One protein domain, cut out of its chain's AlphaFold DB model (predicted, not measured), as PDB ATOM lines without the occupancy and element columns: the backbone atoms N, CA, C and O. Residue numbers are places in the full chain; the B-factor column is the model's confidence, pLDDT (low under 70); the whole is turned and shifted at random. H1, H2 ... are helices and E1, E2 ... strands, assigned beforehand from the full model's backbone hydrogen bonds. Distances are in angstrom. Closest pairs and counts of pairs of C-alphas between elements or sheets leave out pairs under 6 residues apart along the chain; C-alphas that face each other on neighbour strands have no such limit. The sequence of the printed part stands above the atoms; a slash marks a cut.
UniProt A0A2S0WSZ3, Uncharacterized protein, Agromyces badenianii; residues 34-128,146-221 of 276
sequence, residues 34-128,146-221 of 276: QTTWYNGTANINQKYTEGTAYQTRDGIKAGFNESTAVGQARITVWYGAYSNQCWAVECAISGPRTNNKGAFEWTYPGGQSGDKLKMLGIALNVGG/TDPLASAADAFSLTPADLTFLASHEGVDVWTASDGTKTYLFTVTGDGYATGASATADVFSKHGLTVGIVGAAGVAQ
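AT A GLANCE: This is residues 34 to 128 and 146 to 221 of the 276 residues of an uncharacterized protein of Agromyces badenianii (UniProt A0A2S0WSZ3). Picture a sandwich of two twisted sheets: a large one of eight strands, E1 E7 E2 E5 E11 E10 E9 E8, and a smaller one of four, E6 E3 E4 E12, which covers part of one face of it. On the opposite face the large sheet curls round the short helix H1, while the short helix H2 lies on the same face as the smaller sheet, on the way from E11 to E12. The 171 printed residues hold, along the chain, E1 to E7, H1, E8 to E11, H2 and E12; both sheets are antiparallel throughout, in the orders just given, and the class is mostly strand. The whole is compact and rounded, with a radius of gyration of the C-alphas of 14.8 A and spans of 40 by 39 by 29 A.

IN THESE COORDINATES: Begin with the large sheet at C-alpha 34, (-11.346, 2.071, -22.603), where E1 (residues 34 to 43) starts; it runs 24.0 A and bends by 60 degrees at residue 40. Beside it is E7 (116 to 126), 28.4 A, then E2 (57 to 64), 21.8 A, and E5 (90 to 98), 21.9 A, which bends by 67 degrees at residue 95. Next come E11 (194 to 200), E10 (182 to 189), 23.5 A, E9 (172 to 178) and E8 (164 to 169). The smaller sheet holds E6 (102 to 107), E3 (74 to 79), E4 (82 to 87) and E12 (209 to 214), which ends at C-alpha 214, (6.945, -10.954, -30.416). H1 is residues 148 to 154 and H2 residues 201 to 207.

HOW THE PARTS SIT: In the twisted large sheet, look at N 37 and O 121, 2.9 A, between E1 and E7, and at N 92 and O 196, 2.8 A, between E5 and E11. E8 E9 E10 E11 form a meander, each strand the antiparallel neighbour of the one before; N 186 and O 175 of E10 and E9 are 2.8 A apart. In the smaller sheet, the hairpin E3 and E4 has N 77 and O 84 at 2.9 A, within hydrogen-bond range. Where the sheets face each other, their strands stand at 21 degrees, and the closest C-alphas of E11 and E12, Ala 197 and Val 211, are 6.2 A apart. H1 is on the large sheet, with C-alphas 148 and 194 the closest to E11, 5.2 A. H2 is on it too, on the opposite face, at a height over the sheet of 6.6 A. Every O i to N i+4 pair is within hydrogen-bond range in H1, and 2 of 3 in H2.

THE WHOLE: The C-alphas farthest apart are those of Ser 113 and Ala 161, 42.7 A. Residues 129 to 145 are not printed; C-alphas 128 and 146 stand 10.9 A apart across the cut. Of the links printed whole, E1 to E2 is long, with 13 residues. The mean pLDDT of the printed part is 84.8; it is under 70 at residues 52 to 55, 66 to 72, 127 to 128, 146 and 216 to 219.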
ATOM      1  N   GLN A  34     -11.426   3.513 -22.388       82.69
ATOM      2  CA  GLN A  34     -11.346   2.071 -22.603       82.69
ATOM      3  C   GLN A  34     -12.704   1.550 -23.089       82.69
ATOM      4  O   GLN A  34     -13.748   1.943 -22.570       82.69
ATOM      5  N   THR A  35     -12.712   0.671 -24.094       86.50
ATOM      6  CA  THR A  35     -13.951   0.079 -24.629       86.50
ATOM      7  C   THR A  35     -13.882  -1.438 -24.599       86.50
ATOM      8  O   THR A  35     -13.038  -2.043 -25.255       86.50
ATOM      9  N   THR A  36     -14.802  -2.070 -23.876       90.62
ATOM     10  CA  THR A  36     -14.951  -3.528 -23.888       90.62
ATOM     11  C   THR A  36     -15.593  -3.978 -25.197       90.62
ATOM     12  O   THR A  36     -16.745  -3.647 -25.470       90.62
ATOM     13  N   TRP A  37     -14.867  -4.762 -25.991       90.56
ATOM     14  CA  TRP A  37     -15.355  -5.338 -27.251       90.56
ATOM     15  C   TRP A  37     -15.685  -6.829 -27.130       90.56
ATOM     16  O   TRP A  37     -16.400  -7.374 -27.970       90.56
ATOM     17  N   TYR A  38     -15.203  -7.485 -26.073       93.56
ATOM     18  CA  TYR A  38     -15.545  -8.863 -25.751       93.56
ATOM     19  C   TYR A  38     -15.755  -9.030 -24.252       93.56
ATOM     20  O   TYR A  38     -14.922  -8.610 -23.455       93.56
ATOM     21  N   ASN A  39     -16.852  -9.674 -23.871       94.31
ATOM     22  CA  ASN A  39     -17.115 -10.119 -22.509       94.31
ATOM     23  C   ASN A  39     -17.982 -11.372 -22.591       94.31
ATOM     24  O   ASN A  39     -19.175 -11.290 -22.890       94.31
ATOM     25  N   GLY A  40     -17.374 -12.537 -22.405       93.44
ATOM     26  CA  GLY A  40     -18.077 -13.793 -22.610       93.44
ATOM     27  C   GLY A  40     -17.208 -15.016 -22.399       93.44
ATOM     28  O   GLY A  40     -16.049 -14.929 -22.004       93.44
ATOM     29  N   THR A  41     -17.806 -16.177 -22.641       93.81
ATOM     30  CA  THR A  41     -17.125 -17.464 -22.543       93.81
ATOM     31  C   THR A  41     -16.302 -17.733 -23.801       93.81
ATOM     32  O   THR A  41     -16.861 -17.882 -24.892       93.81
ATOM     33  N   ALA A  42     -14.988 -17.826 -23.623       92.81
ATOM     34  CA  ALA A  42     -14.008 -18.136 -24.647       92.81
ATOM     35  C   ALA A  42     -13.594 -19.609 -24.566       92.81
ATOM     36  O   ALA A  42     -13.291 -20.102 -23.481       92.81
ATOM     37  N   ASN A  43     -13.543 -20.300 -25.701       93.50
ATOM     38  CA  ASN A  43     -12.972 -21.638 -25.804       93.50
ATOM     39  C   ASN A  43     -11.442 -21.545 -25.810       93.50
ATOM     40  O   ASN A  43     -10.889 -20.590 -26.362       93.50
ATOM     41  N   ILE A  44     -10.777 -22.537 -25.224       90.19
ATOM     42  CA  ILE A  44      -9.320 -22.676 -25.294       90.19
ATOM     43  C   ILE A  44      -8.856 -22.785 -26.753       90.19
ATOM     44  O   ILE A  44      -9.580 -23.327 -27.594       90.19
ATOM     45  N   ASN A  45      -7.657 -22.286 -27.058       90.19
ATOM     46  CA  ASN A  45      -7.036 -22.355 -28.389       90.19
ATOM     47  C   ASN A  45      -7.883 -21.715 -29.511       90.19
ATOM     48  O   ASN A  45      -7.708 -22.007 -30.696       90.19
ATOM     49  N   GLN A  46      -8.856 -20.869 -29.153       94.56
ATOM     50  CA  GLN A  46      -9.663 -20.122 -30.106       94.56
ATOM     51  C   GLN A  46      -9.275 -18.647 -30.066       94.56
ATOM     52  O   GLN A  46      -9.399 -17.976 -29.042       94.56
ATOM     53  N   LYS A  47      -8.885 -18.118 -31.227       95.06
ATOM     54  CA  LYS A  47      -8.607 -16.695 -31.405       95.06
ATOM     55  C   LYS A  47      -9.900 -15.888 -31.522       95.06
ATOM     56  O   LYS A  47     -10.680 -16.060 -32.461       95.06
ATOM     57  N   TYR A  48     -10.096 -14.949 -30.603       95.31
ATOM     58  CA  TYR A  48     -11.199 -13.992 -30.596       95.31
ATOM     59  C   TYR A  48     -10.706 -12.654 -31.127       95.31
ATOM     60  O   TYR A  48      -9.855 -12.016 -30.516       95.31
ATOM     61  N   THR A  49     -11.229 -12.235 -32.277       93.56
ATOM     62  CA  THR A  49     -10.856 -10.970 -32.926       93.56
ATOM     63  C   THR A  49     -11.998  -9.977 -32.812       93.56
ATOM     64  O   THR A  49     -13.166 -10.338 -32.963       93.56
ATOM     65  N   GLU A  50     -11.661  -8.716 -32.577       88.31
ATOM     66  CA  GLU A  50     -12.626  -7.626 -32.572       88.31
ATOM     67  C   GLU A  50     -13.433  -7.525 -33.890       88.31
ATOM     68  O   GLU A  50     -12.936  -7.790 -34.994       88.31
ATOM     69  N   GLY A  51     -14.699  -7.104 -33.764       79.06
ATOM     70  CA  GLY A  51     -15.664  -6.921 -34.855       79.06
ATOM     71  C   GLY A  51     -15.320  -5.847 -35.906       79.06
ATOM     72  O   GLY A  51     -14.178  -5.431 -36.081       79.06
ATOM     73  N   THR A  52     -16.313  -5.456 -36.717       58.09
ATOM     74  CA  THR A  52     -16.133  -4.755 -38.011       58.09
ATOM     75  C   THR A  52     -15.833  -3.254 -37.949       58.09
ATOM     76  O   THR A  52     -15.421  -2.705 -38.969       58.09
ATOM     77  N   ALA A  53     -15.984  -2.579 -36.807       57.41
ATOM     78  CA  ALA A  53     -15.659  -1.158 -36.707       57.41
ATOM     79  C   ALA A  53     -14.185  -0.973 -36.335       57.41
ATOM     80  O   ALA A  53     -13.784  -1.161 -35.192       57.41
ATOM     81  N   TYR A  54     -13.390  -0.603 -37.329       63.22
ATOM     82  CA  TYR A  54     -12.043  -0.078 -37.162       63.22
ATOM     83  C   TYR A  54     -12.059   1.140 -36.224       63.22
ATOM     84  O   TYR A  54     -12.762   2.117 -36.493       63.22
ATOM     85  N   GLN A  55     -11.322   1.068 -35.115       69.62
ATOM     86  CA  GLN A  55     -11.183   2.160 -34.155       69.62
ATOM     87  C   GLN A  55      -9.708   2.503 -33.985       69.62
ATOM     88  O   GLN A  55      -8.894   1.642 -33.654       69.62
ATOM     89  N   THR A  56      -9.380   3.779 -34.163       79.25
ATOM     90  CA  THR A  56      -8.060   4.304 -33.828       79.25
ATOM     91  C   THR A  56      -7.854   4.252 -32.318       79.25
ATOM     92  O   THR A  56      -8.630   4.859 -31.567       79.25
ATOM     93  N   ARG A  57      -6.784   3.592 -31.878       83.56
ATOM     94  CA  ARG A  57      -6.483   3.350 -30.463       83.56
ATOM     95  C   ARG A  57      -4.993   3.096 -30.238       83.56
ATOM     96  O   ARG A  57      -4.255   3.063 -31.217       83.56
ATOM     97  N   ASP A  58      -4.583   2.884 -28.990       86.56
ATOM     98  CA  ASP A  58      -3.163   2.681 -28.650       86.56
ATOM     99  C   ASP A  58      -2.826   1.208 -28.402       86.56
ATOM    100  O   ASP A  58      -1.666   0.822 -28.444       86.56
ATOM    101  N   GLY A  59      -3.824   0.353 -28.175       91.00
ATOM    102  CA  GLY A  59      -3.561  -1.047 -27.879       91.00
ATOM    103  C   GLY A  59      -4.779  -1.828 -27.430       91.00
ATOM    104  O   GLY A  59      -5.920  -1.373 -27.561       91.00
ATOM    105  N   ILE A  60      -4.530  -3.008 -26.874       93.56
ATOM    106  CA  ILE A  60      -5.561  -3.850 -26.271       93.56
ATOM    107  C   ILE A  60      -5.098  -4.465 -24.954       93.56
ATOM    108  O   ILE A  60      -3.909  -4.667 -24.723       93.56
ATOM    109  N   LYS A  61      -6.078  -4.826 -24.128       94.94
ATOM    110  CA  LYS A  61      -5.908  -5.678 -22.955       94.94
ATOM    111  C   LYS A  61      -6.872  -6.857 -23.031       94.94
ATOM    112  O   LYS A  61      -8.020  -6.686 -23.445       94.94
ATOM    113  N   ALA A  62      -6.432  -8.032 -22.607       94.88
ATOM    114  CA  ALA A  62      -7.296  -9.172 -22.340       94.88
ATOM    115  C   ALA A  62      -7.031  -9.726 -20.940       94.88
ATOM    116  O   ALA A  62      -5.935  -9.576 -20.411       94.88
ATOM    117  N   GLY A  63      -8.031 -10.351 -20.330       92.12
ATOM    118  CA  GLY A  63      -7.896 -10.899 -18.985       92.12
ATOM    119  C   GLY A  63      -9.024 -11.840 -18.611       92.12
ATOM    120  O   GLY A  63     -10.075 -11.861 -19.262       92.12
ATOM    121  N   PHE A  64      -8.807 -12.602 -17.545       87.88
ATOM    122  CA  PHE A  64      -9.832 -13.471 -16.981       87.88
ATOM    123  C   PHE A  64     -10.856 -12.656 -16.191       87.88
ATOM    124  O   PHE A  64     -10.515 -11.752 -15.431       87.88
ATOM    125  N   ASN A  65     -12.130 -13.009 -16.347       82.25
ATOM    126  CA  ASN A  65     -13.223 -12.456 -15.544       82.25
ATOM    127  C   ASN A  65     -13.502 -13.314 -14.290       82.25
ATOM    128  O   ASN A  65     -14.428 -13.046 -13.529       82.25
ATOM    129  N   GLU A  66     -12.729 -14.386 -14.100       69.19
ATOM    130  CA  GLU A  66     -12.868 -15.354 -13.013       69.19
ATOM    131  C   GLU A  66     -11.537 -15.486 -12.273       69.19
ATOM    132  O   GLU A  66     -10.483 -15.593 -12.899       69.19
ATOM    133  N   SER A  67     -11.574 -15.521 -10.941       59.88
ATOM    134  CA  SER A  67     -10.373 -15.630 -10.105       59.88
ATOM    135  C   SER A  67      -9.748 -17.031 -10.082       59.88
ATOM    136  O   SER A  67      -8.647 -17.190  -9.574       59.88
ATOM    137  N   THR A  68     -10.434 -18.050 -10.605       57.59
ATOM    138  CA  THR A  68     -10.016 -19.462 -10.533       57.59
ATOM    139  C   THR A  68      -9.058 -19.902 -11.640       57.59
ATOM    140  O   THR A  68      -8.471 -20.965 -11.513       57.59
ATOM    141  N   ALA A  69      -8.881 -19.112 -12.704       58.03
ATOM    142  CA  ALA A  69      -7.975 -19.423 -13.825       58.03
ATOM    143  C   ALA A  69      -6.600 -18.731 -13.721       58.03
ATOM    144  O   ALA A  69      -5.794 -18.734 -14.649       58.03
ATOM    145  N   VAL A  70      -6.363 -18.070 -12.593       57.50
ATOM    146  CA  VAL A  70      -5.280 -17.116 -12.366       57.50
ATOM    147  C   VAL A  70      -3.984 -17.905 -12.139       57.50
ATOM    148  O   VAL A  70      -3.910 -18.711 -11.218       57.50
ATOM    149  N   GLY A  71      -2.973 -17.693 -12.992       56.91
ATOM    150  CA  GLY A  71      -1.628 -18.281 -12.859       56.91
ATOM    151  C   GLY A  71      -1.347 -19.544 -13.679       56.91
ATOM    152  O   GLY A  71      -0.188 -19.815 -13.958       56.91
ATOM    153  N   GLN A  72      -2.378 -20.268 -14.128       66.12
ATOM    154  CA  GLN A  72      -2.213 -21.505 -14.914       66.12
ATOM    155  C   GLN A  72      -2.445 -21.327 -16.411       66.12
ATOM    156  O   GLN A  72      -2.151 -22.226 -17.188       66.12
ATOM    157  N   ALA A  73      -3.015 -20.202 -16.831       80.50
ATOM    158  CA  ALA A  73      -3.356 -19.976 -18.221       80.50
ATOM    159  C   ALA A  73      -2.484 -18.878 -18.830       80.50
ATOM    160  O   ALA A  73      -2.270 -17.811 -18.247       80.50
ATOM    161  N   ARG A  74      -2.017 -19.143 -20.046       86.62
ATOM    162  CA  ARG A  74      -1.349 -18.174 -20.901       86.62
ATOM    163  C   ARG A  74      -2.396 -17.398 -21.680       86.62
ATOM    164  O   ARG A  74      -3.231 -17.987 -22.365       86.62
ATOM    165  N   ILE A  75      -2.303 -16.076 -21.639       91.12
ATOM    166  CA  ILE A  75      -3.055 -15.177 -22.508       91.12
ATOM    167  C   ILE A  75      -2.112 -14.709 -23.611       91.12
ATOM    168  O   ILE A  75      -1.021 -14.215 -23.335       91.12
ATOM    169  N   THR A  76      -2.547 -14.825 -24.863       93.19
ATOM    170  CA  THR A  76      -1.888 -14.154 -25.987       93.19
ATOM    171  C   THR A  76      -2.774 -13.025 -26.477       93.19
ATOM    172  O   THR A  76      -3.946 -13.248 -26.770       93.19
ATOM    173  N   VAL A  77      -2.227 -11.817 -26.583       95.00
ATOM    174  CA  VAL A  77      -2.895 -10.656 -27.182       95.00
ATOM    175  C   VAL A  77      -2.139 -10.196 -28.417       95.00
ATOM    176  O   VAL A  77      -0.914 -10.156 -28.414       95.00
ATOM    177  N   TRP A  78      -2.867  -9.821 -29.469       94.12
ATOM    178  CA  TRP A  78      -2.305  -9.280 -30.708       94.12
ATOM    179  C   TRP A  78      -2.792  -7.863 -30.956       94.12
ATOM    180  O   TRP A  78      -3.996  -7.600 -30.896       94.12
ATOM    181  N   TYR A  79      -1.868  -6.986 -31.335       91.06
ATOM    182  CA  TYR A  79      -2.175  -5.648 -31.814       91.06
ATOM    183  C   TYR A  79      -1.330  -5.324 -33.047       91.06
ATOM    184  O   TYR A  79      -0.121  -5.104 -32.974       91.06
ATOM    185  N   GLY A  80      -1.980  -5.341 -34.213       85.88
ATOM    186  CA  GLY A  80      -1.273  -5.282 -35.492       85.88
ATOM    187  C   GLY A  80      -0.394  -6.519 -35.689       85.88
ATOM    188  O   GLY A  80      -0.872  -7.644 -35.550       85.88
ATOM    189  N   ALA A  81       0.879  -6.306 -36.021       84.88
ATOM    190  CA  ALA A  81       1.860  -7.378 -36.205       84.88
ATOM    191  C   ALA A  81       2.519  -7.852 -34.896       84.88
ATOM    192  O   ALA A  81       3.269  -8.822 -34.926       84.88
ATOM    193  N   TYR A  82       2.251  -7.185 -33.769       90.12
ATOM    194  CA  TYR A  82       2.880  -7.496 -32.490       90.12
ATOM    195  C   TYR A  82       1.973  -8.372 -31.637       90.12
ATOM    196  O   TYR A  82       0.742  -8.257 -31.689       90.12
ATOM    197  N   SER A  83       2.588  -9.205 -30.804       92.19
ATOM    198  CA  SER A  83       1.870  -9.938 -29.766       92.19
ATOM    199  C   SER A  83       2.579  -9.914 -28.427       92.19
ATOM    200  O   SER A  83       3.807  -9.957 -28.379       92.19
ATOM    201  N   ASN A  84       1.779  -9.909 -27.361       92.75
ATOM    202  CA  ASN A  84       2.227 -10.203 -26.008       92.75
ATOM    203  C   ASN A  84       1.691 -11.573 -25.579       92.75
ATOM    204  O   ASN A  84       0.492 -11.824 -25.720       92.75
ATOM    205  N   GLN A  85       2.563 -12.430 -25.061       89.56
ATOM    206  CA  GLN A  85       2.213 -13.697 -24.428       89.56
ATOM    207  C   GLN A  85       2.547 -13.623 -22.943       89.56
ATOM    208  O   GLN A  85       3.709 -13.461 -22.584       89.56
ATOM    209  N   CYS A  86       1.558 -13.774 -22.071       86.75
ATOM    210  CA  CYS A  86       1.786 -13.692 -20.635       86.75
ATOM    211  C   CYS A  86       1.096 -14.824 -19.876       86.75
ATOM    212  O   CYS A  86      -0.041 -15.196 -20.167       86.75
ATOM    213  N   TRP A  87       1.793 -15.342 -18.869       81.25
ATOM    214  CA  TRP A  87       1.256 -16.252 -17.858       81.25
ATOM    215  C   TRP A  87       0.815 -15.406 -16.667       81.25
ATOM    216  O   TRP A  87       1.607 -15.094 -15.780       81.25
ATOM    217  N   ALA A  88      -0.414 -14.896 -16.739       79.12
ATOM    218  CA  ALA A  88      -0.873 -13.794 -15.901       79.12
ATOM    219  C   ALA A  88      -2.404 -13.721 -15.848       79.12
ATOM    220  O   ALA A  88      -3.101 -14.436 -16.560       79.12
ATOM    221  N   VAL A  89      -2.941 -12.823 -15.019       84.12
ATOM    222  CA  VAL A  89      -4.394 -12.567 -14.934       84.12
ATOM    223  C   VAL A  89      -4.880 -11.704 -16.085       84.12
ATOM    224  O   VAL A  89      -5.994 -11.865 -16.585       84.12
ATOM    225  N   GLU A  90      -4.040 -10.756 -16.470       91.00
ATOM    226  CA  GLU A  90      -4.306  -9.770 -17.498       91.00
ATOM    227  C   GLU A  90      -3.046  -9.594 -18.348       91.00
ATOM    228  O   GLU A  90      -1.932  -9.564 -17.823       91.00
ATOM    229  N   CYS A  91      -3.249  -9.441 -19.655       93.62
ATOM    230  CA  CYS A  91      -2.235  -9.217 -20.675       93.62
ATOM    231  C   CYS A  91      -2.573  -7.961 -21.458       93.62
ATOM    232  O   CYS A  91      -3.686  -7.847 -21.975       93.62
ATOM    233  N   ALA A  92      -1.622  -7.052 -21.611       95.19
ATOM    234  CA  ALA A  92      -1.786  -5.851 -22.411       95.19
ATOM    235  C   ALA A  92      -0.669  -5.710 -23.441       95.19
ATOM    236  O   ALA A  92       0.473  -6.113 -23.212       95.19
ATOM    237  N   ILE A  93      -1.010  -5.107 -24.571       94.25
ATOM    238  CA  ILE A  93      -0.054  -4.598 -25.542       94.25
ATOM    239  C   ILE A  93      -0.505  -3.205 -25.974       94.25
ATOM    240  O   ILE A  93      -1.667  -3.011 -26.338       94.25
ATOM    241  N   SER A  94       0.414  -2.251 -25.920       91.25
ATOM    242  CA  SER A  94       0.271  -0.891 -26.424       91.25
ATOM    243  C   SER A  94       1.346  -0.612 -27.471       91.25
ATOM    244  O   SER A  94       2.379  -1.278 -27.545       91.25
ATOM    245  N   GLY A  95       1.092   0.374 -28.314       88.06
ATOM    246  CA  GLY A  95       2.031   0.838 -29.314       88.06
ATOM    247  C   GLY A  95       1.510   2.088 -30.007       88.06
ATOM    248  O   GLY A  95       0.596   2.747 -29.500       88.06
ATOM    249  N   PRO A  96       2.047   2.413 -31.193       83.75
ATOM    250  CA  PRO A  96       1.639   3.596 -31.917       83.75
ATOM    251  C   PRO A  96       0.140   3.588 -32.196       83.75
ATOM    252  O   PRO A  96      -0.470   2.560 -32.543       83.75
ATOM    253  N   ARG A  97      -0.447   4.778 -32.080       82.00
ATOM    254  CA  ARG A  97      -1.868   4.979 -32.297       82.00
ATOM    255  C   ARG A  97      -2.230   4.647 -33.744       82.00
ATOM    256  O   ARG A  97      -1.904   5.391 -34.664       82.00
ATOM    257  N   THR A  98      -2.902   3.520 -33.957       79.56
ATOM    258  CA  THR A  98      -3.135   2.957 -35.293       79.56
ATOM    259  C   THR A  98      -4.528   2.352 -35.406       79.56
ATOM    260  O   THR A  98      -5.259   2.205 -34.426       79.56
ATOM    261  N   ASN A  99      -4.924   2.029 -36.636       81.06
ATOM    262  CA  ASN A  99      -6.221   1.433 -36.938       81.06
ATOM    263  C   ASN A  99      -6.151  -0.105 -36.980       81.06
ATOM    264  O   ASN A  99      -6.632  -0.752 -37.912       81.06
ATOM    265  N   ASN A 100      -5.471  -0.687 -35.995       83.56
ATOM    266  CA  ASN A 100      -5.227  -2.120 -35.922       83.56
ATOM    267  C   ASN A 100      -6.307  -2.816 -35.103       83.56
ATOM    268  O   ASN A 100      -6.682  -2.350 -34.026       83.56
ATOM    269  N   LYS A 101      -6.766  -3.977 -35.576       84.94
ATOM    270  CA  LYS A 101      -7.648  -4.843 -34.790       84.94
ATOM    271  C   LYS A 101      -6.880  -5.554 -33.689       84.94
ATOM    272  O   LYS A 101      -5.709  -5.895 -33.840       84.94
ATOM    273  N   GLY A 102      -7.595  -5.774 -32.602       90.62
ATOM    274  CA  GLY A 102      -7.150  -6.538 -31.466       90.62
ATOM    275  C   GLY A 102      -7.638  -7.964 -31.582       90.62
ATOM    276  O   GLY A 102      -8.735  -8.217 -32.091       90.62
ATOM    277  N   ALA A 103      -6.841  -8.888 -31.075       94.62
ATOM    278  CA  ALA A 103      -7.301 -10.237 -30.825       94.62
ATOM    279  C   ALA A 103      -6.721 -10.763 -29.521       94.62
ATOM    280  O   ALA A 103      -5.665 -10.305 -29.085       94.62
ATOM    281  N   PHE A 104      -7.383 -11.752 -28.935       96.25
ATOM    282  CA  PHE A 104      -6.802 -12.544 -27.862       96.25
ATOM    283  C   PHE A 104      -7.104 -14.030 -28.033       96.25
ATOM    284  O   PHE A 104      -8.014 -14.423 -28.766       96.25
ATOM    285  N   GLU A 105      -6.329 -14.838 -27.333       94.81
ATOM    286  CA  GLU A 105      -6.472 -16.281 -27.188       94.81
ATOM    287  C   GLU A 105      -5.999 -16.660 -25.785       94.81
ATOM    288  O   GLU A 105      -5.189 -15.943 -25.189       94.81
ATOM    289  N   TRP A 106      -6.504 -17.772 -25.257       91.31
ATOM    290  CA  TRP A 106      -6.010 -18.339 -24.012       91.31
ATOM    291  C   TRP A 106      -5.743 -19.837 -24.164       91.31
ATOM    292  O   TRP A 106      -6.456 -20.540 -24.886       91.31
ATOM    293  N   THR A 107      -4.705 -20.301 -23.473       86.94
ATOM    294  CA  THR A 107      -4.243 -21.695 -23.452       86.94
ATOM    295  C   THR A 107      -3.790 -22.060 -22.036       86.94
ATOM    296  O   THR A 107      -3.508 -21.166 -21.244       86.94
ATOM    297  N   TYR A 108      -3.697 -23.346 -21.701       82.25
ATOM    298  CA  TYR A 108      -3.062 -23.820 -20.463       82.25
ATOM    299  C   TYR A 108      -2.526 -25.254 -20.644       82.25
ATOM    300  O   TYR A 108      -3.012 -25.950 -21.548       82.25
ATOM    301  N   PRO A 109      -1.563 -25.704 -19.821       74.44
ATOM    302  CA  PRO A 109      -0.986 -27.041 -19.920       74.44
ATOM    303  C   PRO A 109      -2.041 -28.134 -19.732       74.44
ATOM    304  O   PRO A 109      -2.871 -28.086 -18.826       74.44
ATOM    305  N   GLY A 110      -2.047 -29.125 -20.626       74.62
ATOM    306  CA  GLY A 110      -3.010 -30.234 -20.585       74.62
ATOM    307  C   GLY A 110      -4.451 -29.879 -20.985       74.62
ATOM    308  O   GLY A 110      -5.331 -30.739 -20.897       74.62
ATOM    309  N   GLY A 111      -4.703 -28.649 -21.448       77.31
ATOM    310  CA  GLY A 111      -6.031 -28.208 -21.860       77.31
ATOM    311  C   GLY A 111      -6.612 -28.983 -23.044       77.31
ATOM    312  O   GLY A 111      -5.909 -29.395 -23.970       77.31
ATOM    313  N   GLN A 112      -7.929 -29.181 -23.028       81.94
ATOM    314  CA  GLN A 112      -8.656 -30.001 -23.991       81.94
ATOM    315  C   GLN A 112      -9.592 -29.170 -24.868       81.94
ATOM    316  O   GLN A 112     -10.193 -28.182 -24.446       81.94
ATOM    317  N   SER A 113      -9.782 -29.616 -26.114       83.56
ATOM    318  CA  SER A 113     -10.755 -29.008 -27.027       83.56
ATOM    319  C   SER A 113     -12.159 -29.016 -26.410       83.56
ATOM    320  O   SER A 113     -12.795 -30.064 -26.318       83.56
ATOM    321  N   GLY A 114     -12.664 -27.835 -26.056       81.69
ATOM    322  CA  GLY A 114     -13.971 -27.653 -25.422       81.69
ATOM    323  C   GLY A 114     -13.913 -26.971 -24.057       81.69
ATOM    324  O   GLY A 114     -14.963 -26.522 -23.587       81.69
ATOM    325  N   ASP A 115     -12.719 -26.839 -23.470       86.44
ATOM    326  CA  ASP A 115     -12.511 -26.060 -22.253       86.44
ATOM    327  C   ASP A 115     -12.845 -24.591 -22.477       86.44
ATOM    328  O   ASP A 115     -12.654 -24.036 -23.565       86.44
ATOM    329  N   LYS A 116     -13.385 -23.965 -21.433       89.06
ATOM    330  CA  LYS A 116     -14.030 -22.657 -21.503       89.06
ATOM    331  C   LYS A 116     -13.688 -21.813 -20.289       89.06
ATOM    332  O   LYS A 116     -13.830 -22.285 -19.167       89.06
ATOM    333  N   LEU A 117     -13.365 -20.545 -20.525       88.00
ATOM    334  CA  LEU A 117     -13.180 -19.535 -19.482       88.00
ATOM    335  C   LEU A 117     -13.874 -18.234 -19.861       88.00
ATOM    336  O   LEU A 117     -13.945 -17.868 -21.036       88.00
ATOM    337  N   LYS A 118     -14.395 -17.502 -18.876       90.81
ATOM    338  CA  LYS A 118     -14.878 -16.140 -19.096       90.81
ATOM    339  C   LYS A 118     -13.698 -15.198 -19.258       90.81
ATOM    340  O   LYS A 118     -12.915 -14.975 -18.335       90.81
ATOM    341  N   MET A 119     -13.645 -14.600 -20.436       92.44
ATOM    342  CA  MET A 119     -12.619 -13.664 -20.854       92.44
ATOM    343  C   MET A 119     -13.216 -12.279 -21.073       92.44
ATOM    344  O   MET A 119     -14.385 -12.119 -21.447       92.44
ATOM    345  N   LEU A 120     -12.368 -11.279 -20.884       93.38
ATOM    346  CA  LEU A 120     -12.617  -9.889 -21.217       93.38
ATOM    347  C   LEU A 120     -11.612  -9.441 -22.283       93.38
ATOM    348  O   LEU A 120     -10.431  -9.759 -22.184       93.38
ATOM    349  N   GLY A 121     -12.084  -8.690 -23.277       92.94
ATOM    350  CA  GLY A 121     -11.265  -8.006 -24.274       92.94
ATOM    351  C   GLY A 121     -11.592  -6.516 -24.286       92.94
ATOM    352  O   GLY A 121     -12.742  -6.127 -24.508       92.94
ATOM    353  N   ILE A 122     -10.578  -5.689 -24.039       91.88
ATOM    354  CA  ILE A 122     -10.669  -4.232 -23.916       91.88
ATOM    355  C   ILE A 122      -9.787  -3.580 -24.981       91.88
ATOM    356  O   ILE A 122      -8.635  -3.959 -25.176       91.88
ATOM    357  N   ALA A 123     -10.329  -2.580 -25.665       90.00
ATOM    358  CA  ALA A 123      -9.588  -1.639 -26.491       90.00
ATOM    359  C   ALA A 123      -9.101  -0.479 -25.615       90.00
ATOM    360  O   ALA A 123      -9.899   0.112 -24.883       90.00
ATOM    361  N   LEU A 124      -7.809  -0.162 -25.691       87.94
ATOM    362  CA  LEU A 124      -7.167   0.866 -24.870       87.94
ATOM    363  C   LEU A 124      -7.149   2.206 -25.596       87.94
ATOM    364  O   LEU A 124      -6.806   2.263 -26.773       87.94
ATOM    365  N   ASN A 125      -7.455   3.289 -24.888       79.75
ATOM    366  CA  ASN A 125      -7.350   4.657 -25.393       79.75
ATOM    367  C   ASN A 125      -8.128   4.902 -26.696       79.75
ATOM    368  O   ASN A 125      -7.609   5.457 -27.664       79.75
ATOM    369  N   VAL A 126      -9.388   4.483 -26.757       71.44
ATOM    370  CA  VAL A 126     -10.293   4.720 -27.890       71.44
ATOM    371  C   VAL A 126     -10.696   6.202 -27.938       71.44
ATOM    372  O   VAL A 126     -11.032   6.792 -26.915       71.44
ATOM    373  N   GLY A 127     -10.695   6.814 -29.132       57.56
ATOM    374  CA  GLY A 127     -11.351   8.118 -29.348       57.56
ATOM    375  C   GLY A 127     -10.483   9.372 -29.555       57.56
ATOM    376  O   GLY A 127     -11.006  10.477 -29.477       57.56
ATOM    377  N   GLY A 128      -9.196   9.256 -29.877       51.38
ATOM    378  CA  GLY A 128      -8.370  10.374 -30.350       51.38
ATOM    379  C   GLY A 128      -8.505  10.603 -31.861       51.38
ATOM    380  O   GLY A 128      -8.401   9.655 -32.643       51.38
ATOM    381  N   THR A 146       1.625   8.826 -27.300       54.84
ATOM    382  CA  THR A 146       1.431   8.382 -25.930       54.84
ATOM    383  C   THR A 146       2.599   7.453 -25.668       54.84
ATOM    384  O   THR A 146       2.803   6.509 -26.430       54.84
ATOM    385  N   ASP A 147       3.431   7.804 -24.685       76.75
ATOM    386  CA  ASP A 147       4.549   6.966 -24.269       76.75
ATOM    387  C   ASP A 147       3.997   5.536 -24.130       76.75
ATOM    388  O   ASP A 147       3.070   5.333 -23.333       76.75
ATOM    389  N   PRO A 148       4.451   4.571 -24.955       78.75
ATOM    390  CA  PRO A 148       3.880   3.233 -24.976       78.75
ATOM    391  C   PRO A 148       3.867   2.611 -23.583       78.75
ATOM    392  O   PRO A 148       2.886   1.957 -23.223       78.75
ATOM    393  N   LEU A 149       4.889   2.902 -22.767       85.38
ATOM    394  CA  LEU A 149       4.960   2.481 -21.374       85.38
ATOM    395  C   LEU A 149       3.841   3.098 -20.535       85.38
ATOM    396  O   LEU A 149       3.156   2.380 -19.811       85.38
ATOM    397  N   ALA A 150       3.608   4.405 -20.665       84.69
ATOM    398  CA  ALA A 150       2.515   5.082 -19.973       84.69
ATOM    399  C   ALA A 150       1.149   4.512 -20.384       84.69
ATOM    400  O   ALA A 150       0.298   4.284 -19.529       84.69
ATOM    401  N   SER A 151       0.949   4.216 -21.673       83.75
ATOM    402  CA  SER A 151      -0.285   3.583 -22.151       83.75
ATOM    403  C   SER A 151      -0.444   2.143 -21.652       83.75
ATOM    404  O   SER A 151      -1.571   1.720 -21.394       83.75
ATOM    405  N   ALA A 152       0.644   1.375 -21.554       87.06
ATOM    406  CA  ALA A 152       0.608   0.024 -21.003       87.06
ATOM    407  C   ALA A 152       0.306   0.057 -19.500       87.06
ATOM    408  O   ALA A 152      -0.514  -0.729 -19.038       87.06
ATOM    409  N   ALA A 153       0.914   0.982 -18.753       87.50
ATOM    410  CA  ALA A 153       0.673   1.177 -17.326       87.50
ATOM    411  C   ALA A 153      -0.774   1.621 -17.040       87.50
ATOM    412  O   ALA A 153      -1.435   1.041 -16.177       87.50
ATOM    413  N   ASP A 154      -1.312   2.562 -17.823       86.88
ATOM    414  CA  ASP A 154      -2.696   3.041 -17.686       86.88
ATOM    415  C   ASP A 154      -3.730   1.926 -17.926       86.88
ATOM    416  O   ASP A 154      -4.787   1.891 -17.290       86.88
ATOM    417  N   ALA A 155      -3.399   0.919 -18.747       86.31
ATOM    418  CA  ALA A 155      -4.235  -0.275 -18.914       86.31
ATOM    419  C   ALA A 155      -4.475  -1.034 -17.592       86.31
ATOM    420  O   ALA A 155      -5.458  -1.778 -17.472       86.31
ATOM    421  N   PHE A 156      -3.601  -0.838 -16.603       88.69
ATOM    422  CA  PHE A 156      -3.682  -1.383 -15.250       88.69
ATOM    423  C   PHE A 156      -3.968  -0.313 -14.187       88.69
ATOM    424  O   PHE A 156      -3.851  -0.600 -12.999       88.69
ATOM    425  N   SER A 157      -4.380   0.892 -14.592       89.94
ATOM    426  CA  SER A 157      -4.603   2.039 -13.701       89.94
ATOM    427  C   SER A 157      -3.341   2.491 -12.952       89.94
ATOM    428  O   SER A 157      -3.435   2.992 -11.831       89.94
ATOM    429  N   LEU A 158      -2.170   2.305 -13.563       86.00
ATOM    430  CA  LEU A 158      -0.880   2.769 -13.060       86.00
ATOM    431  C   LEU A 158      -0.393   3.973 -13.866       86.00
ATOM    432  O   LEU A 158      -0.751   4.165 -15.028       86.00
ATOM    433  N   THR A 159       0.479   4.761 -13.257       85.56
ATOM    434  CA  THR A 159       1.193   5.864 -13.897       85.56
ATOM    435  C   THR A 159       2.677   5.522 -14.041       85.56
ATOM    436  O   THR A 159       3.185   4.672 -13.309       85.56
ATOM    437  N   PRO A 160       3.432   6.214 -14.914       82.38
ATOM    438  CA  PRO A 160       4.883   6.031 -14.998       82.38
ATOM    439  C   PRO A 160       5.625   6.237 -13.668       82.38
ATOM    440  O   PRO A 160       6.696   5.673 -13.477       82.38
ATOM    441  N   ALA A 161       5.065   7.021 -12.740       82.56
ATOM    442  CA  ALA A 161       5.659   7.249 -11.423       82.56
ATOM    443  C   ALA A 161       5.562   6.025 -10.494       82.56
ATOM    444  O   ALA A 161       6.322   5.938  -9.533       82.56
ATOM    445  N   ASP A 162       4.654   5.090 -10.786       87.94
ATOM    446  CA  ASP A 162       4.493   3.837 -10.042       87.94
ATOM    447  C   ASP A 162       5.486   2.759 -10.507       87.94
ATOM    448  O   ASP A 162       5.602   1.700  -9.886       87.94
ATOM    449  N   LEU A 163       6.197   3.010 -11.612       89.19
ATOM    450  CA  LEU A 163       7.084   2.046 -12.247       89.19
ATOM    451  C   LEU A 163       8.515   2.158 -11.721       89.19
ATOM    452  O   LEU A 163       9.078   3.239 -11.557       89.19
ATOM    453  N   THR A 164       9.138   1.003 -11.534       92.62
ATOM    454  CA  THR A 164      10.551   0.848 -11.201       92.62
ATOM    455  C   THR A 164      11.258   0.156 -12.355       92.62
ATOM    456  O   THR A 164      10.865  -0.936 -12.766       92.62
ATOM    457  N   PHE A 165      12.304   0.785 -12.882       92.25
ATOM    458  CA  PHE A 165      13.161   0.179 -13.896       92.25
ATOM    459  C   PHE A 165      13.927  -1.013 -13.309       92.25
ATOM    460  O   PHE A 165      14.488  -0.901 -12.218       92.25
ATOM    461  N   LEU A 166      13.965  -2.132 -14.033       88.56
ATOM    462  CA  LEU A 166      14.698  -3.334 -13.631       88.56
ATOM    463  C   LEU A 166      15.997  -3.501 -14.418       88.56
ATOM    464  O   LEU A 166      17.067  -3.602 -13.820       88.56
ATOM    465  N   ALA A 167      15.905  -3.567 -15.746       91.12
ATOM    466  CA  ALA A 167      17.040  -3.821 -16.626       91.12
ATOM    467  C   ALA A 167      16.711  -3.453 -18.079       91.12
ATOM    468  O   ALA A 167      15.545  -3.308 -18.441       91.12
ATOM    469  N   SER A 168      17.748  -3.389 -18.914       89.44
ATOM    470  CA  SER A 168      17.620  -3.389 -20.374       89.44
ATOM    471  C   SER A 168      18.307  -4.627 -20.938       89.44
ATOM    472  O   SER A 168      19.412  -4.973 -20.511       89.44
ATOM    473  N   HIS A 169      17.695  -5.264 -21.931       87.69
ATOM    474  CA  HIS A 169      18.287  -6.379 -22.660       87.69
ATOM    475  C   HIS A 169      17.964  -6.258 -24.146       87.69
ATOM    476  O   HIS A 169      16.804  -6.150 -24.518       87.69
ATOM    477  N   GLU A 170      18.998  -6.221 -24.994       87.00
ATOM    478  CA  GLU A 170      18.862  -6.206 -26.461       87.00
ATOM    479  C   GLU A 170      17.842  -5.186 -27.019       87.00
ATOM    480  O   GLU A 170      17.110  -5.458 -27.966       87.00
ATOM    481  N   GLY A 171      17.805  -3.978 -26.446       82.88
ATOM    482  CA  GLY A 171      16.899  -2.910 -26.892       82.88
ATOM    483  C   GLY A 171      15.467  -3.019 -26.356       82.88
ATOM    484  O   GLY A 171      14.584  -2.314 -26.852       82.88
ATOM    485  N   VAL A 172      15.253  -3.876 -25.354       88.75
ATOM    486  CA  VAL A 172      14.025  -3.970 -24.566       88.75
ATOM    487  C   VAL A 172      14.293  -3.504 -23.139       88.75
ATOM    488  O   VAL A 172      15.131  -4.076 -22.441       88.75
ATOM    489  N   ASP A 173      13.567  -2.480 -22.702       91.19
ATOM    490  CA  ASP A 173      13.594  -1.996 -21.323       91.19
ATOM    491  C   ASP A 173      12.514  -2.694 -20.501       91.19
ATOM    492  O   ASP A 173      11.365  -2.802 -20.929       91.19
ATOM    493  N   VAL A 174      12.871  -3.142 -19.300       93.00
ATOM    494  CA  VAL A 174      12.001  -3.914 -18.412       93.00
ATOM    495  C   VAL A 174      11.701  -3.113 -17.155       93.00
ATOM    496  O   VAL A 174      12.605  -2.600 -16.492       93.00
ATOM    497  N   TRP A 175      10.421  -3.043 -16.801       95.38
ATOM    498  CA  TRP A 175       9.918  -2.281 -15.662       95.38
ATOM    499  C   TRP A 175       8.979  -3.134 -14.816       95.38
ATOM    500  O   TRP A 175       8.301  -4.025 -15.323       95.38
ATOM    501  N   THR A 176       8.888  -2.836 -13.527       94.56
ATOM    502  CA  THR A 176       7.936  -3.475 -12.613       94.56
ATOM    503  C   THR A 176       7.178  -2.448 -11.795       94.56
ATOM    504  O   THR A 176       7.620  -1.313 -11.636       94.56
ATOM    505  N   ALA A 177       6.038  -2.858 -11.258       93.94
ATOM    506  CA  ALA A 177       5.303  -2.117 -10.249       93.94
ATOM    507  C   ALA A 177       4.603  -3.090  -9.296       93.94
ATOM    508  O   ALA A 177       4.438  -4.275  -9.595       93.94
ATOM    509  N   SER A 178       4.152  -2.578  -8.156       92.12
ATOM    510  CA  SER A 178       3.281  -3.300  -7.232       92.12
ATOM    511  C   SER A 178       2.357  -2.318  -6.526       92.12
ATOM    512  O   SER A 178       2.801  -1.263  -6.081       92.12
ATOM    513  N   ASP A 179       1.080  -2.675  -6.402       87.31
ATOM    514  CA  ASP A 179       0.086  -1.909  -5.633       87.31
ATOM    515  C   ASP A 179      -0.227  -2.555  -4.267       87.31
ATOM    516  O   ASP A 179      -1.177  -2.178  -3.581       87.31
ATOM    517  N   GLY A 180       0.563  -3.563  -3.875       83.69
ATOM    518  CA  GLY A 180       0.360  -4.373  -2.672       83.69
ATOM    519  C   GLY A 180      -0.649  -5.517  -2.830       83.69
ATOM    520  O   GLY A 180      -0.659  -6.431  -2.008       83.69
ATOM    521  N   THR A 181      -1.462  -5.519  -3.888       86.75
ATOM    522  CA  THR A 181      -2.402  -6.607  -4.218       86.75
ATOM    523  C   THR A 181      -1.985  -7.383  -5.462       86.75
ATOM    524  O   THR A 181      -2.217  -8.594  -5.554       86.75
ATOM    525  N   LYS A 182      -1.342  -6.695  -6.403       90.44
ATOM    526  CA  LYS A 182      -0.829  -7.234  -7.652       90.44
ATOM    527  C   LYS A 182       0.615  -6.805  -7.871       90.44
ATOM    528  O   LYS A 182       1.019  -5.707  -7.491       90.44
ATOM    529  N   THR A 183       1.353  -7.683  -8.533       92.31
ATOM    530  CA  THR A 183       2.650  -7.399  -9.139       92.31
ATOM    531  C   THR A 183       2.452  -7.205 -10.635       92.31
ATOM    532  O   THR A 183       1.647  -7.906 -11.257       92.31
ATOM    533  N   TYR A 184       3.203  -6.272 -11.210       93.94
ATOM    534  CA  TYR A 184       3.149  -5.927 -12.620       93.94
ATOM    535  C   TYR A 184       4.533  -6.036 -13.251       93.94
ATOM    536  O   TYR A 184       5.542  -5.696 -12.628       93.94
ATOM    537  N   LEU A 185       4.569  -6.485 -14.499       94.69
ATOM    538  CA  LEU A 185       5.768  -6.542 -15.326       94.69
ATOM    539  C   LEU A 185       5.451  -5.876 -16.657       94.69
ATOM    540  O   LEU A 185       4.409  -6.152 -17.252       94.69
ATOM    541  N   PHE A 186       6.356  -5.021 -17.113       94.44
ATOM    542  CA  PHE A 186       6.247  -4.301 -18.369       94.44
ATOM    543  C   PHE A 186       7.529  -4.435 -19.170       94.44
ATOM    544  O   PHE A 186       8.621  -4.462 -18.600       94.44
ATOM    545  N   THR A 187       7.391  -4.456 -20.491       93.56
ATOM    546  CA  THR A 187       8.533  -4.323 -21.398       93.56
ATOM    547  C   THR A 187       8.263  -3.226 -22.412       93.56
ATOM    548  O   THR A 187       7.106  -2.998 -22.763       93.56
ATOM    549  N   VAL A 188       9.311  -2.540 -22.862       90.62
ATOM    550  CA  VAL A 188       9.240  -1.475 -23.867       90.62
ATOM    551  C   VAL A 188      10.311  -1.722 -24.911       90.62
ATOM    552  O   VAL A 188      11.486  -1.836 -24.575       90.62
ATOM    553  N   THR A 189       9.921  -1.786 -26.174       88.81
ATOM    554  CA  THR A 189      10.845  -1.924 -27.298       88.81
ATOM    555  C   THR A 189      11.210  -0.570 -27.883       88.81
ATOM    556  O   THR A 189      10.404   0.362 -27.923       88.81
ATOM    557  N   GLY A 190      12.421  -0.476 -28.439       80.25
ATOM    558  CA  GLY A 190      12.878   0.724 -29.149       80.25
ATOM    559  C   GLY A 190      12.045   1.112 -30.383       80.25
ATOM    560  O   GLY A 190      12.169   2.235 -30.865       80.25
ATOM    561  N   ASP A 191      11.186   0.222 -30.890       80.75
ATOM    562  CA  ASP A 191      10.251   0.491 -31.994       80.75
ATOM    563  C   ASP A 191       8.885   1.042 -31.533       80.75
ATOM    564  O   ASP A 191       7.977   1.227 -32.346       80.75
ATOM    565  N   GLY A 192       8.752   1.367 -30.243       84.19
ATOM    566  CA  GLY A 192       7.604   2.095 -29.709       84.19
ATOM    567  C   GLY A 192       6.418   1.211 -29.339       84.19
ATOM    568  O   GLY A 192       5.286   1.691 -29.354       84.19
ATOM    569  N   TYR A 193       6.657  -0.054 -28.998       89.69
ATOM    570  CA  TYR A 193       5.655  -0.925 -28.392       89.69
ATOM    571  C   TYR A 193       5.969  -1.151 -26.921       89.69
ATOM    572  O   TYR A 193       7.125  -1.170 -26.504       89.69
ATOM    573  N   ALA A 194       4.921  -1.337 -26.129       92.00
ATOM    574  CA  ALA A 194       5.066  -1.813 -24.772       92.00
ATOM    575  C   ALA A 194       4.079  -2.935 -24.495       92.00
ATOM    576  O   ALA A 194       2.978  -3.013 -25.044       92.00
ATOM    577  N   THR A 195       4.486  -3.834 -23.623       94.31
ATOM    578  CA  THR A 195       3.665  -4.943 -23.161       94.31
ATOM    579  C   THR A 195       3.559  -4.875 -21.655       94.31
ATOM    580  O   THR A 195       4.408  -4.293 -20.982       94.31
ATOM    581  N   GLY A 196       2.489  -5.444 -21.120       93.94
ATOM    582  CA  GLY A 196       2.271  -5.485 -19.686       93.94
ATOM    583  C   GLY A 196       1.525  -6.736 -19.277       93.94
ATOM    584  O   GLY A 196       0.696  -7.255 -20.029       93.94
ATOM    585  N   ALA A 197       1.811  -7.207 -18.075       93.50
ATOM    586  CA  ALA A 197       1.057  -8.267 -17.436       93.50
ATOM    587  C   ALA A 197       0.893  -7.989 -15.944       93.50
ATOM    588  O   ALA A 197       1.709  -7.289 -15.340       93.50
ATOM    589  N   SER A 198      -0.162  -8.550 -15.352       92.12
ATOM    590  CA  SER A 198      -0.410  -8.463 -13.913       92.12
ATOM    591  C   SER A 198      -0.705  -9.832 -13.299       92.12
ATOM    592  O   SER A 198      -1.443 -10.646 -13.861       92.12
ATOM    593  N   ALA A 199      -0.152 -10.076 -12.116       87.06
ATOM    594  CA  ALA A 199      -0.468 -11.230 -11.281       87.06
ATOM    595  C   ALA A 199      -0.909 -10.758  -9.897       87.06
ATOM    596  O   ALA A 199      -0.351  -9.809  -9.355       87.06
ATOM    597  N   THR A 200      -1.896 -11.427  -9.303       85.88
ATOM    598  CA  THR A 200      -2.200 -11.232  -7.878       85.88
ATOM    599  C   THR A 200      -1.023 -11.707  -7.030       85.88
ATOM    600  O   THR A 200      -0.274 -12.582  -7.457       85.88
ATOM    601  N   ALA A 201      -0.874 -11.185  -5.812       82.75
ATOM    602  CA  ALA A 201       0.194 -11.614  -4.903       82.75
ATOM    603  C   ALA A 201       0.202 -13.142  -4.665       82.75
ATOM    604  O   ALA A 201       1.264 -13.762  -4.642       82.75
ATOM    605  N   ASP A 202      -0.980 -13.763  -4.559       78.44
ATOM    606  CA  ASP A 202      -1.114 -15.219  -4.412       78.44
ATOM    607  C   ASP A 202      -0.569 -15.980  -5.628       78.44
ATOM    608  O   ASP A 202       0.112 -16.986  -5.464       78.44
ATOM    609  N   VAL A 203      -0.794 -15.477  -6.843       77.94
ATOM    610  CA  VAL A 203      -0.264 -16.119  -8.051       77.94
ATOM    611  C   VAL A 203       1.199 -15.818  -8.264       77.94
ATOM    612  O   VAL A 203       1.961 -16.734  -8.556       77.94
ATOM    613  N   PHE A 204       1.617 -14.576  -8.050       81.69
ATOM    614  CA  PHE A 204       3.015 -14.198  -8.175       81.69
ATOM    615  C   PHE A 204       3.903 -15.002  -7.216       81.69
ATOM    616  O   PHE A 204       4.960 -15.472  -7.620       81.69
ATOM    617  N   SER A 205       3.457 -15.234  -5.976       78.56
ATOM    618  CA  SER A 205       4.224 -16.022  -4.999       78.56
ATOM    619  C   SER A 205       4.360 -17.509  -5.346       78.56
ATOM    620  O   SER A 205       5.279 -18.153  -4.849       78.56
ATOM    621  N   LYS A 206       3.477 -18.055  -6.192       73.69
ATOM    622  CA  LYS A 206       3.490 -19.470  -6.599       73.69
ATOM    623  C   LYS A 206       4.130 -19.695  -7.964       73.69
ATOM    624  O   LYS A 206       4.815 -20.689  -8.159       73.69
ATOM    625  N   HIS A 207       3.889 -18.779  -8.896       71.38
ATOM    626  CA  HIS A 207       4.203 -18.963 -10.311       71.38
ATOM    627  C   HIS A 207       5.145 -17.886 -10.853       71.38
ATOM    628  O   HIS A 207       5.722 -18.074 -11.906       71.38
ATOM    629  N   GLY A 208       5.333 -16.754 -10.175       81.62
ATOM    630  CA  GLY A 208       5.992 -15.596 -10.779       81.62
ATOM    631  C   GLY A 208       5.107 -14.890 -11.810       81.62
ATOM    632  O   GLY A 208       3.879 -15.010 -11.792       81.62
ATOM    633  N   LEU A 209       5.722 -14.080 -12.672       85.81
ATOM    634  CA  LEU A 209       5.028 -13.303 -13.699       85.81
ATOM    635  C   LEU A 209       5.890 -13.186 -14.953       85.81
ATOM    636  O   LEU A 209       7.065 -12.834 -14.874       85.81
ATOM    637  N   THR A 210       5.278 -13.437 -16.107       87.88
ATOM    638  CA  THR A 210       5.978 -13.485 -17.394       87.88
ATOM    639  C   THR A 210       5.324 -12.584 -18.433       87.88
ATOM    640  O   THR A 210       4.098 -12.539 -18.539       87.88
ATOM    641  N   VAL A 211       6.155 -11.909 -19.227       89.94
ATOM    642  CA  VAL A 211       5.775 -11.095 -20.385       89.94
ATOM    643  C   VAL A 211       6.663 -11.478 -21.566       89.94
ATOM    644  O   VAL A 211       7.874 -11.281 -21.533       89.94
ATOM    645  N   GLY A 212       6.059 -12.028 -22.615       88.00
ATOM    646  CA  GLY A 212       6.712 -12.365 -23.874       88.00
ATOM    647  C   GLY A 212       6.328 -11.380 -24.958       88.00
ATOM    648  O   GLY A 212       5.145 -11.203 -25.222       88.00
ATOM    649  N   ILE A 213       7.302 -10.761 -25.613       87.25
ATOM    650  CA  ILE A 213       7.076  -9.877 -26.752       87.25
ATOM    651  C   ILE A 213       7.501 -10.572 -28.037       87.25
ATOM    652  O   ILE A 213       8.604 -11.099 -28.122       87.25
ATOM    653  N   VAL A 214       6.621 -10.557 -29.040       86.69
ATOM    654  CA  VAL A 214       6.945 -10.954 -30.416       86.69
ATOM    655  C   VAL A 214       6.672  -9.765 -31.325       86.69
ATOM    656  O   VAL A 214       5.517  -9.370 -31.508       86.69
ATOM    657  N   GLY A 215       7.741  -9.175 -31.854       79.12
ATOM    658  CA  GLY A 215       7.700  -8.022 -32.746       79.12
ATOM    659  C   GLY A 215       7.597  -8.388 -34.227       79.12
ATOM    660  O   GLY A 215       7.831  -9.527 -34.635       79.12
ATOM    661  N   ALA A 216       7.307  -7.386 -35.061       64.69
ATOM    662  CA  ALA A 216       7.110  -7.550 -36.506       64.69
ATOM    663  C   ALA A 216       8.343  -8.105 -37.257       64.69
ATOM    664  O   ALA A 216       8.196  -8.734 -38.303       64.69
ATOM    665  N   ALA A 217       9.549  -7.880 -36.725       60.69
ATOM    666  CA  ALA A 217      10.814  -8.375 -37.276       60.69
ATOM    667  C   ALA A 217      11.236  -9.753 -36.723       60.69
ATOM    668  O   ALA A 217      12.357 -10.190 -36.973       60.69
ATOM    669  N   GLY A 218      10.373 -10.426 -35.954       59.22
ATOM    670  CA  GLY A 218      10.691 -11.711 -35.328       59.22
ATOM    671  C   GLY A 218      11.539 -11.604 -34.059       59.22
ATOM    672  O   GLY A 218      12.003 -12.629 -33.570       59.22
ATOM    673  N   VAL A 219      11.730 -10.395 -33.507       65.81
ATOM    674  CA  VAL A 219      12.278 -10.228 -32.151       65.81
ATOM    675  C   VAL A 219      11.296 -10.874 -31.189       65.81
ATOM    676  O   VAL A 219      10.160 -10.416 -31.075       65.81
ATOM    677  N   ALA A 220      11.724 -11.956 -30.558       82.81
ATOM    678  CA  ALA A 220      10.894 -12.778 -29.705       82.81
ATOM    679  C   ALA A 220      11.652 -13.053 -28.412       82.81
ATOM    680  O   ALA A 220      12.516 -13.924 -28.373       82.81
ATOM    681  N   GLN A 221      11.338 -12.280 -27.378       88.56
ATOM    682  CA  GLN A 221      11.962 -12.394 -26.064       88.56
ATOM    683  C   GLN A 221      10.882 -12.575 -25.011       88.56
ATOM    684  O   GLN A 221       9.804 -11.985 -25.106       88.56
TER     685      GLN A 221